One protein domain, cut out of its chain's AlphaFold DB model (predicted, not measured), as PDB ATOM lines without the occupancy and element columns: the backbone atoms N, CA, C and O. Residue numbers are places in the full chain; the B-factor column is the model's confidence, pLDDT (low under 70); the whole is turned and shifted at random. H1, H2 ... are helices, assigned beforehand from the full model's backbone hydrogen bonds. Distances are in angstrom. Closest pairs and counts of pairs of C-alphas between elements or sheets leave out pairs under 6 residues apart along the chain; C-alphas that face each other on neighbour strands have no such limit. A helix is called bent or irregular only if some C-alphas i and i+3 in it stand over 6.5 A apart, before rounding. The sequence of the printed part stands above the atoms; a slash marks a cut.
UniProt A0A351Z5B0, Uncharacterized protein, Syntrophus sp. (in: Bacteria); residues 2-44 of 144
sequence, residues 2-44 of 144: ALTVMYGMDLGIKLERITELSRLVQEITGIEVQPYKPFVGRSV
ATOM      1  N   ALA A   2     -12.295  59.181 -46.102       88.75
ATOM      2  CA  ALA A   2     -13.070  60.422 -46.266       88.75
ATOM      3  C   ALA A   2     -14.251  60.538 -45.280       88.75
ATOM      4  O   ALA A   2     -14.292  61.477 -44.498       88.75
ATOM      5  N   LEU A   3     -15.150  59.548 -45.237       92.00
ATOM      6  CA  LEU A   3     -16.320  59.568 -44.344       92.00
ATOM      7  C   LEU A   3     -15.944  59.678 -42.856       92.00
ATOM      8  O   LEU A   3     -16.507  60.496 -42.141       92.00
ATOM      9  N   THR A   4     -14.958  58.908 -42.394       89.62
ATOM     10  CA  THR A   4     -14.588  58.904 -40.972       89.62
ATOM     11  C   THR A   4     -13.736  60.106 -40.566       89.62
ATOM     12  O   THR A   4     -14.012  60.723 -39.547       89.62
ATOM     13  N   VAL A   5     -12.725  60.480 -41.357       85.06
ATOM     14  CA  VAL A   5     -11.790  61.569 -41.010       85.06
ATOM     15  C   VAL A   5     -12.343  62.939 -41.386       85.06
ATOM     16  O   VAL A   5     -12.254  63.866 -40.592       85.06
ATOM     17  N   MET A   6     -12.896  63.091 -42.593       87.81
ATOM     18  CA  MET A   6     -13.341  64.402 -43.083       87.81
ATOM     19  C   MET A   6     -14.772  64.720 -42.654       87.81
ATOM     20  O   MET A   6     -15.071  65.875 -42.371       87.81
ATOM     21  N   TYR A   7     -15.651  63.713 -42.611       91.88
ATOM     22  CA  TYR A   7     -17.067  63.895 -42.259       91.88
ATOM     23  C   TYR A   7     -17.416  63.426 -40.838       91.88
ATOM     24  O   TYR A   7     -18.565  63.562 -40.429       91.88
ATOM     25  N   GLY A   8     -16.458  62.878 -40.082       90.06
ATOM     26  CA  GLY A   8     -16.672  62.456 -38.693       90.06
ATOM     27  C   GLY A   8     -17.665  61.301 -38.520       90.06
ATOM     28  O   GLY A   8     -18.208  61.129 -37.432       90.06
ATOM     29  N   MET A   9     -17.940  60.527 -39.575       95.31
ATOM     30  CA  MET A   9     -18.911  59.434 -39.521       95.31
ATOM     31  C   MET A   9     -18.308  58.187 -38.872       95.31
ATOM     32  O   MET A   9     -17.321  57.632 -39.372       95.31
ATOM     33  N   ASP A  10     -18.957  57.702 -37.815       93.38
ATOM     34  CA  ASP A  10     -18.709  56.365 -37.287       93.38
ATOM     35  C   ASP A  10     -19.381  55.324 -38.191       93.38
ATOM     36  O   ASP A  10     -20.591  55.343 -38.412       93.38
ATOM     37  N   LEU A  11     -18.562  54.438 -38.752       94.25
ATOM     38  CA  LEU A  11     -18.995  53.376 -39.658       94.25
ATOM     39  C   LEU A  11     -18.989  51.997 -38.978       94.25
ATOM     40  O   LEU A  11     -19.273  51.002 -39.642       94.25
ATOM     41  N   GLY A  12     -18.596  51.904 -37.700       94.88
ATOM     42  CA  GLY A  12     -18.376  50.626 -37.016       94.88
ATOM     43  C   GLY A  12     -17.207  49.806 -37.584       94.88
ATOM     44  O   GLY A  12     -17.114  48.602 -37.346       94.88
ATOM     45  N   ILE A  13     -16.317  50.435 -38.362       93.62
ATOM     46  CA  ILE A  13     -15.160  49.787 -38.994       93.62
ATOM     47  C   ILE A  13     -13.943  49.908 -38.075       93.62
ATOM     48  O   ILE A  13     -13.575  51.005 -37.663       93.62
ATOM     49  N   LYS A  14     -13.265  48.783 -37.835       94.25
ATOM     50  CA  LYS A  14     -11.961  48.731 -37.156       94.25
ATOM     51  C   LYS A  14     -10.856  49.232 -38.085       94.25
ATOM     52  O   LYS A  14     -10.283  48.453 -38.851       94.25
ATOM     53  N   LEU A  15     -10.616  50.543 -38.079       93.25
ATOM     54  CA  LEU A  15      -9.675  51.199 -38.990       93.25
ATOM     55  C   LEU A  15      -8.249  50.656 -38.846       93.25
ATOM     56  O   LEU A  15      -7.567  50.467 -39.852       93.25
ATOM     57  N   GLU A  16      -7.840  50.305 -37.630       93.50
ATOM     58  CA  GLU A  16      -6.514  49.790 -37.294       93.50
ATOM     59  C   GLU A  16      -6.172  48.471 -38.010       93.50
ATOM     60  O   GLU A  16      -5.005  48.106 -38.129       93.50
ATOM     61  N   ARG A  17      -7.186  47.768 -38.538       95.25
ATOM     62  CA  ARG A  17      -7.044  46.505 -39.280       95.25
ATOM     63  C   ARG A  17      -6.975  46.689 -40.798       95.25
ATOM     64  O   ARG A  17      -6.740  45.714 -41.509       95.25
ATOM     65  N   ILE A  18      -7.181  47.901 -41.324       94.62
ATOM     66  CA  ILE A  18      -7.269  48.148 -42.776       94.62
ATOM     67  C   ILE A  18      -5.976  47.752 -43.496       94.62
ATOM     68  O   ILE A  18      -6.027  47.102 -44.542       94.62
ATOM     69  N   THR A  19      -4.817  48.119 -42.944       95.00
ATOM     70  CA  THR A  19      -3.523  47.798 -43.563       95.00
ATOM     71  C   THR A  19      -3.264  46.293 -43.572       95.00
ATOM     72  O   THR A  19      -2.856  45.748 -44.596       95.00
ATOM     73  N   GLU A  20      -3.548  45.609 -42.463       95.81
ATOM     74  CA  GLU A  20      -3.417  44.151 -42.351       95.81
ATOM     75  C   GLU A  20      -4.336  43.432 -43.343       95.81
ATOM     76  O   GLU A  20      -3.881  42.567 -44.087       95.81
ATOM     77  N   LEU A  21      -5.604  43.846 -43.429       96.50
ATOM     78  CA  LEU A  21      -6.563  43.287 -44.379       96.50
ATOM     79  C   LEU A  21      -6.090  43.461 -45.828       96.50
ATOM     80  O   LEU A  21      -6.182  42.528 -46.622       96.50
ATOM     81  N   SER A  22      -5.554  44.633 -46.182       96.75
ATOM     82  CA  SER A  22      -5.024  44.868 -47.528       96.75
ATOM     83  C   SER A  22      -3.846  43.947 -47.855       96.75
ATOM     84  O   SER A  22      -3.747  43.478 -48.988       96.75
ATOM     85  N   ARG A  23      -2.962  43.684 -46.882       95.81
ATOM     86  CA  ARG A  23      -1.833  42.756 -47.046       95.81
ATOM     87  C   ARG A  23      -2.313  41.314 -47.194       95.81
ATOM     88  O   ARG A  23      -1.824  40.618 -48.074       95.81
ATOM     89  N   LEU A  24      -3.315  40.909 -46.415       97.75
ATOM     90  CA  LEU A  24      -3.934  39.588 -46.524       97.75
ATOM     91  C   LEU A  24      -4.559  39.367 -47.911       97.75
ATOM     92  O   LEU A  24      -4.375  38.318 -48.516       97.75
ATOM     93  N   VAL A  25      -5.274  40.361 -48.450       97.88
ATOM     94  CA  VAL A  25      -5.842  40.267 -49.806       97.88
ATOM     95  C   VAL A  25      -4.737  40.155 -50.858       97.88
ATOM     96  O   VAL A  25      -4.851  39.332 -51.765       97.88
ATOM     97  N   GLN A  26      -3.661  40.938 -50.739       97.62
ATOM     98  CA  GLN A  26      -2.492  40.807 -51.613       97.62
ATOM     99  C   GLN A  26      -1.900  39.391 -51.550       97.62
ATOM    100  O   GLN A  26      -1.631  38.807 -52.594       97.62
ATOM    101  N   GLU A  27      -1.734  38.829 -50.352       97.62
ATOM    102  CA  GLU A  27      -1.180  37.484 -50.147       97.62
ATOM    103  C   GLU A  27      -2.059  36.400 -50.783       97.62
ATOM    104  O   GLU A  27      -1.562  35.545 -51.509       97.62
ATOM    105  N   ILE A  28      -3.376  36.474 -50.574       98.38
ATOM    106  CA  ILE A  28      -4.335  35.500 -51.116       98.38
ATOM    107  C   ILE A  28      -4.437  35.597 -52.643       98.38
ATOM    108  O   ILE A  28      -4.575  34.582 -53.323       98.38
ATOM    109  N   THR A  29      -4.431  36.814 -53.192       98.06
ATOM    110  CA  THR A  29      -4.679  37.039 -54.628       98.06
ATOM    111  C   THR A  29      -3.411  37.022 -55.478       98.06
ATOM    112  O   THR A  29      -3.504  36.871 -56.694       98.06
ATOM    113  N   GLY A  30      -2.239  37.219 -54.870       97.56
ATOM    114  CA  GLY A  30      -0.975  37.435 -55.574       97.56
ATOM    115  C   GLY A  30      -0.874  38.795 -56.276       97.56
ATOM    116  O   GLY A  30       0.082  39.029 -57.014       97.56
ATOM    117  N   ILE A  31      -1.842  39.698 -56.081       97.56
ATOM    118  CA  ILE A  31      -1.842  41.028 -56.697       97.56
ATOM    119  C   ILE A  31      -1.177  42.019 -55.747       97.56
ATOM    120  O   ILE A  31      -1.729  42.353 -54.698       97.56
ATOM    121  N   GLU A  32      -0.009  42.533 -56.134       96.56
ATOM    122  CA  GLU A  32       0.698  43.537 -55.342       96.56
ATOM    123  C   GLU A  32      -0.056  44.870 -55.258       96.56
ATOM    124  O   GLU A  32      -0.530  45.438 -56.248       96.56
ATOM    125  N   VAL A  33      -0.106  45.421 -54.047       96.75
ATOM    126  CA  VAL A  33      -0.561  46.783 -53.795       96.75
ATOM    127  C   VAL A  33       0.520  47.756 -54.253       96.75
ATOM    128  O   VAL A  33       1.676  47.670 -53.841       96.75
ATOM    129  N   GLN A  34       0.132  48.742 -55.065       97.31
ATOM    130  CA  GLN A  34       1.063  49.782 -55.500       97.31
ATOM    131  C   GLN A  34       1.719  50.490 -54.300       97.31
ATOM    132  O   GLN A  34       1.021  50.816 -53.334       97.31
ATOM    133  N   PRO A  35       3.026  50.817 -54.363       94.44
ATOM    134  CA  PRO A  35       3.748  51.367 -53.217       94.44
ATOM    135  C   PRO A  35       3.118  52.623 -52.609       94.44
ATOM    136  O   PRO A  35       3.087  52.760 -51.392       94.44
ATOM    137  N   TYR A  36       2.550  53.496 -53.440       94.06
ATOM    138  CA  TYR A  36       1.915  54.749 -53.019       94.06
ATOM    139  C   TYR A  36       0.383  54.672 -52.992       94.06
ATOM    140  O   TYR A  36      -0.297  55.698 -53.004       94.06
ATOM    141  N   LYS A  37      -0.195  53.461 -52.977       95.19
ATOM    142  CA  LYS A  37      -1.645  53.289 -52.863       95.19
ATOM    143  C   LYS A  37      -2.123  53.977 -51.581       95.19
ATOM    144  O   LYS A  37      -1.687  53.553 -50.514       95.19
ATOM    145  N   PRO A  38      -3.045  54.955 -51.643       92.06
ATOM    146  CA  PRO A  38      -3.457  55.707 -50.463       92.06
ATOM    147  C   PRO A  38      -3.786  54.800 -49.277       92.06
ATOM    148  O   PRO A  38      -4.499  53.806 -49.441       92.06
ATOM    149  N   PHE A  39      -3.271  55.167 -48.103       91.00
ATOM    150  CA  PHE A  39      -3.435  54.491 -46.809       91.00
ATOM    151  C   PHE A  39      -2.728  53.147 -46.635       91.00
ATOM    152  O   PHE A  39      -2.238  52.890 -45.547       91.00
ATOM    153  N   VAL A  40      -2.682  52.284 -47.649       94.31
ATOM    154  CA  VAL A  40      -2.218  50.888 -47.488       94.31
ATOM    155  C   VAL A  40      -0.911  50.579 -48.211       94.31
ATOM    156  O   VAL A  40      -0.283  49.558 -47.940       94.31
ATOM    157  N   GLY A  41      -0.485  51.454 -49.118       94.62
ATOM    158  CA  GLY A  41       0.770  51.321 -49.839       94.62
ATOM    159  C   GLY A  41       1.968  51.430 -48.898       94.62
ATOM    160  O   GLY A  41       1.991  52.270 -47.997       94.62
ATOM    161  N   ARG A  42       2.983  50.589 -49.131       91.75
ATOM    162  CA  ARG A  42       4.199  50.501 -48.302       91.75
ATOM    163  C   ARG A  42       5.018  51.797 -48.218       91.75
ATOM    164  O   ARG A  42       5.874  51.902 -47.351       91.75
ATOM    165  N   SER A  43       4.779  52.747 -49.120       91.56
ATOM    166  CA  SER A  43       5.554  53.981 -49.264       91.56
ATOM    167  C   SER A  43       4.760  55.253 -48.949       91.56
ATOM    168  O   SER A  43       5.289  56.343 -49.116       91.56
ATOM    169  N   VAL A  44       3.499  55.147 -48.512       90.81
ATOM    170  CA  VAL A  44       2.627  56.323 -48.307       90.81
ATOM    171  C   VAL A  44       3.005  57.164 -47.088       90.81
ATOM    172  O   VAL A  44       2.753  58.362 -47.095       90.81
TER     173      VAL A  44
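AT A GLANCE: This is residues 2 to 44 of the 144 residues of an uncharacterized protein of Syntrophus sp. (in: Bacteria) (UniProt A0A351Z5B0). The domain is a loose, open U: helix H2 makes its base, the short helix H1 and the link after it make one arm, and the unnamed stretch of residues 30 to 44 makes the other, folding back from the end of H2 and curling into a loop. Residues 5 to 10, which include the end of H1, stick out from the rest. The printed part has 43 residues with two named helices, H1 then H2, and no named strand; the class is all helix, though under half of the residues, 20 of 43, are in named elements. The whole is loose, with a radius of gyration of the C-alphas of 12.0 A, and elongated, spanning 33 by 19 by 12 A.

IN THESE COORDINATES: H1 runs from Ala 2, with its C-alpha at (-13.070, 60.422, -46.266), to Met 6, 5.1 A from first to last C-alpha. After 8 residues, H2 runs from Leu 15, with its C-alpha at (-9.675, 51.199, -38.990), to Thr 29, with its C-alpha at (-4.679, 37.039, -54.628), a length of 21.7 A. H2 is irregular: C-alphas 16 and 19 are 7.2 A apart. Residues 30 to 44 hold no named element, and Val 44 has its C-alpha at (2.627, 56.323, -48.307).

HOW THE PARTS SIT: H1 and H2 are apart, with no C-alpha of the one within 8 A of the other. In H1 every O i to N i+4 pair is within hydrogen-bond range; in H2 9 of 11 are. The C-alphas of residues 30 to 44 lie 4 to 17 A from the mean of all C-alphas.

THE WHOLE: The two C-alphas farthest apart, those of Gly 8 and Gly 30, are 34.0 A apart, and those of Ala 2 and Val 44 are 16.4 A apart. The printed part has no cut. The link from H1 to H2 is short. The mean pLDDT of the printed part is 94.2, and no printed residue is under 70.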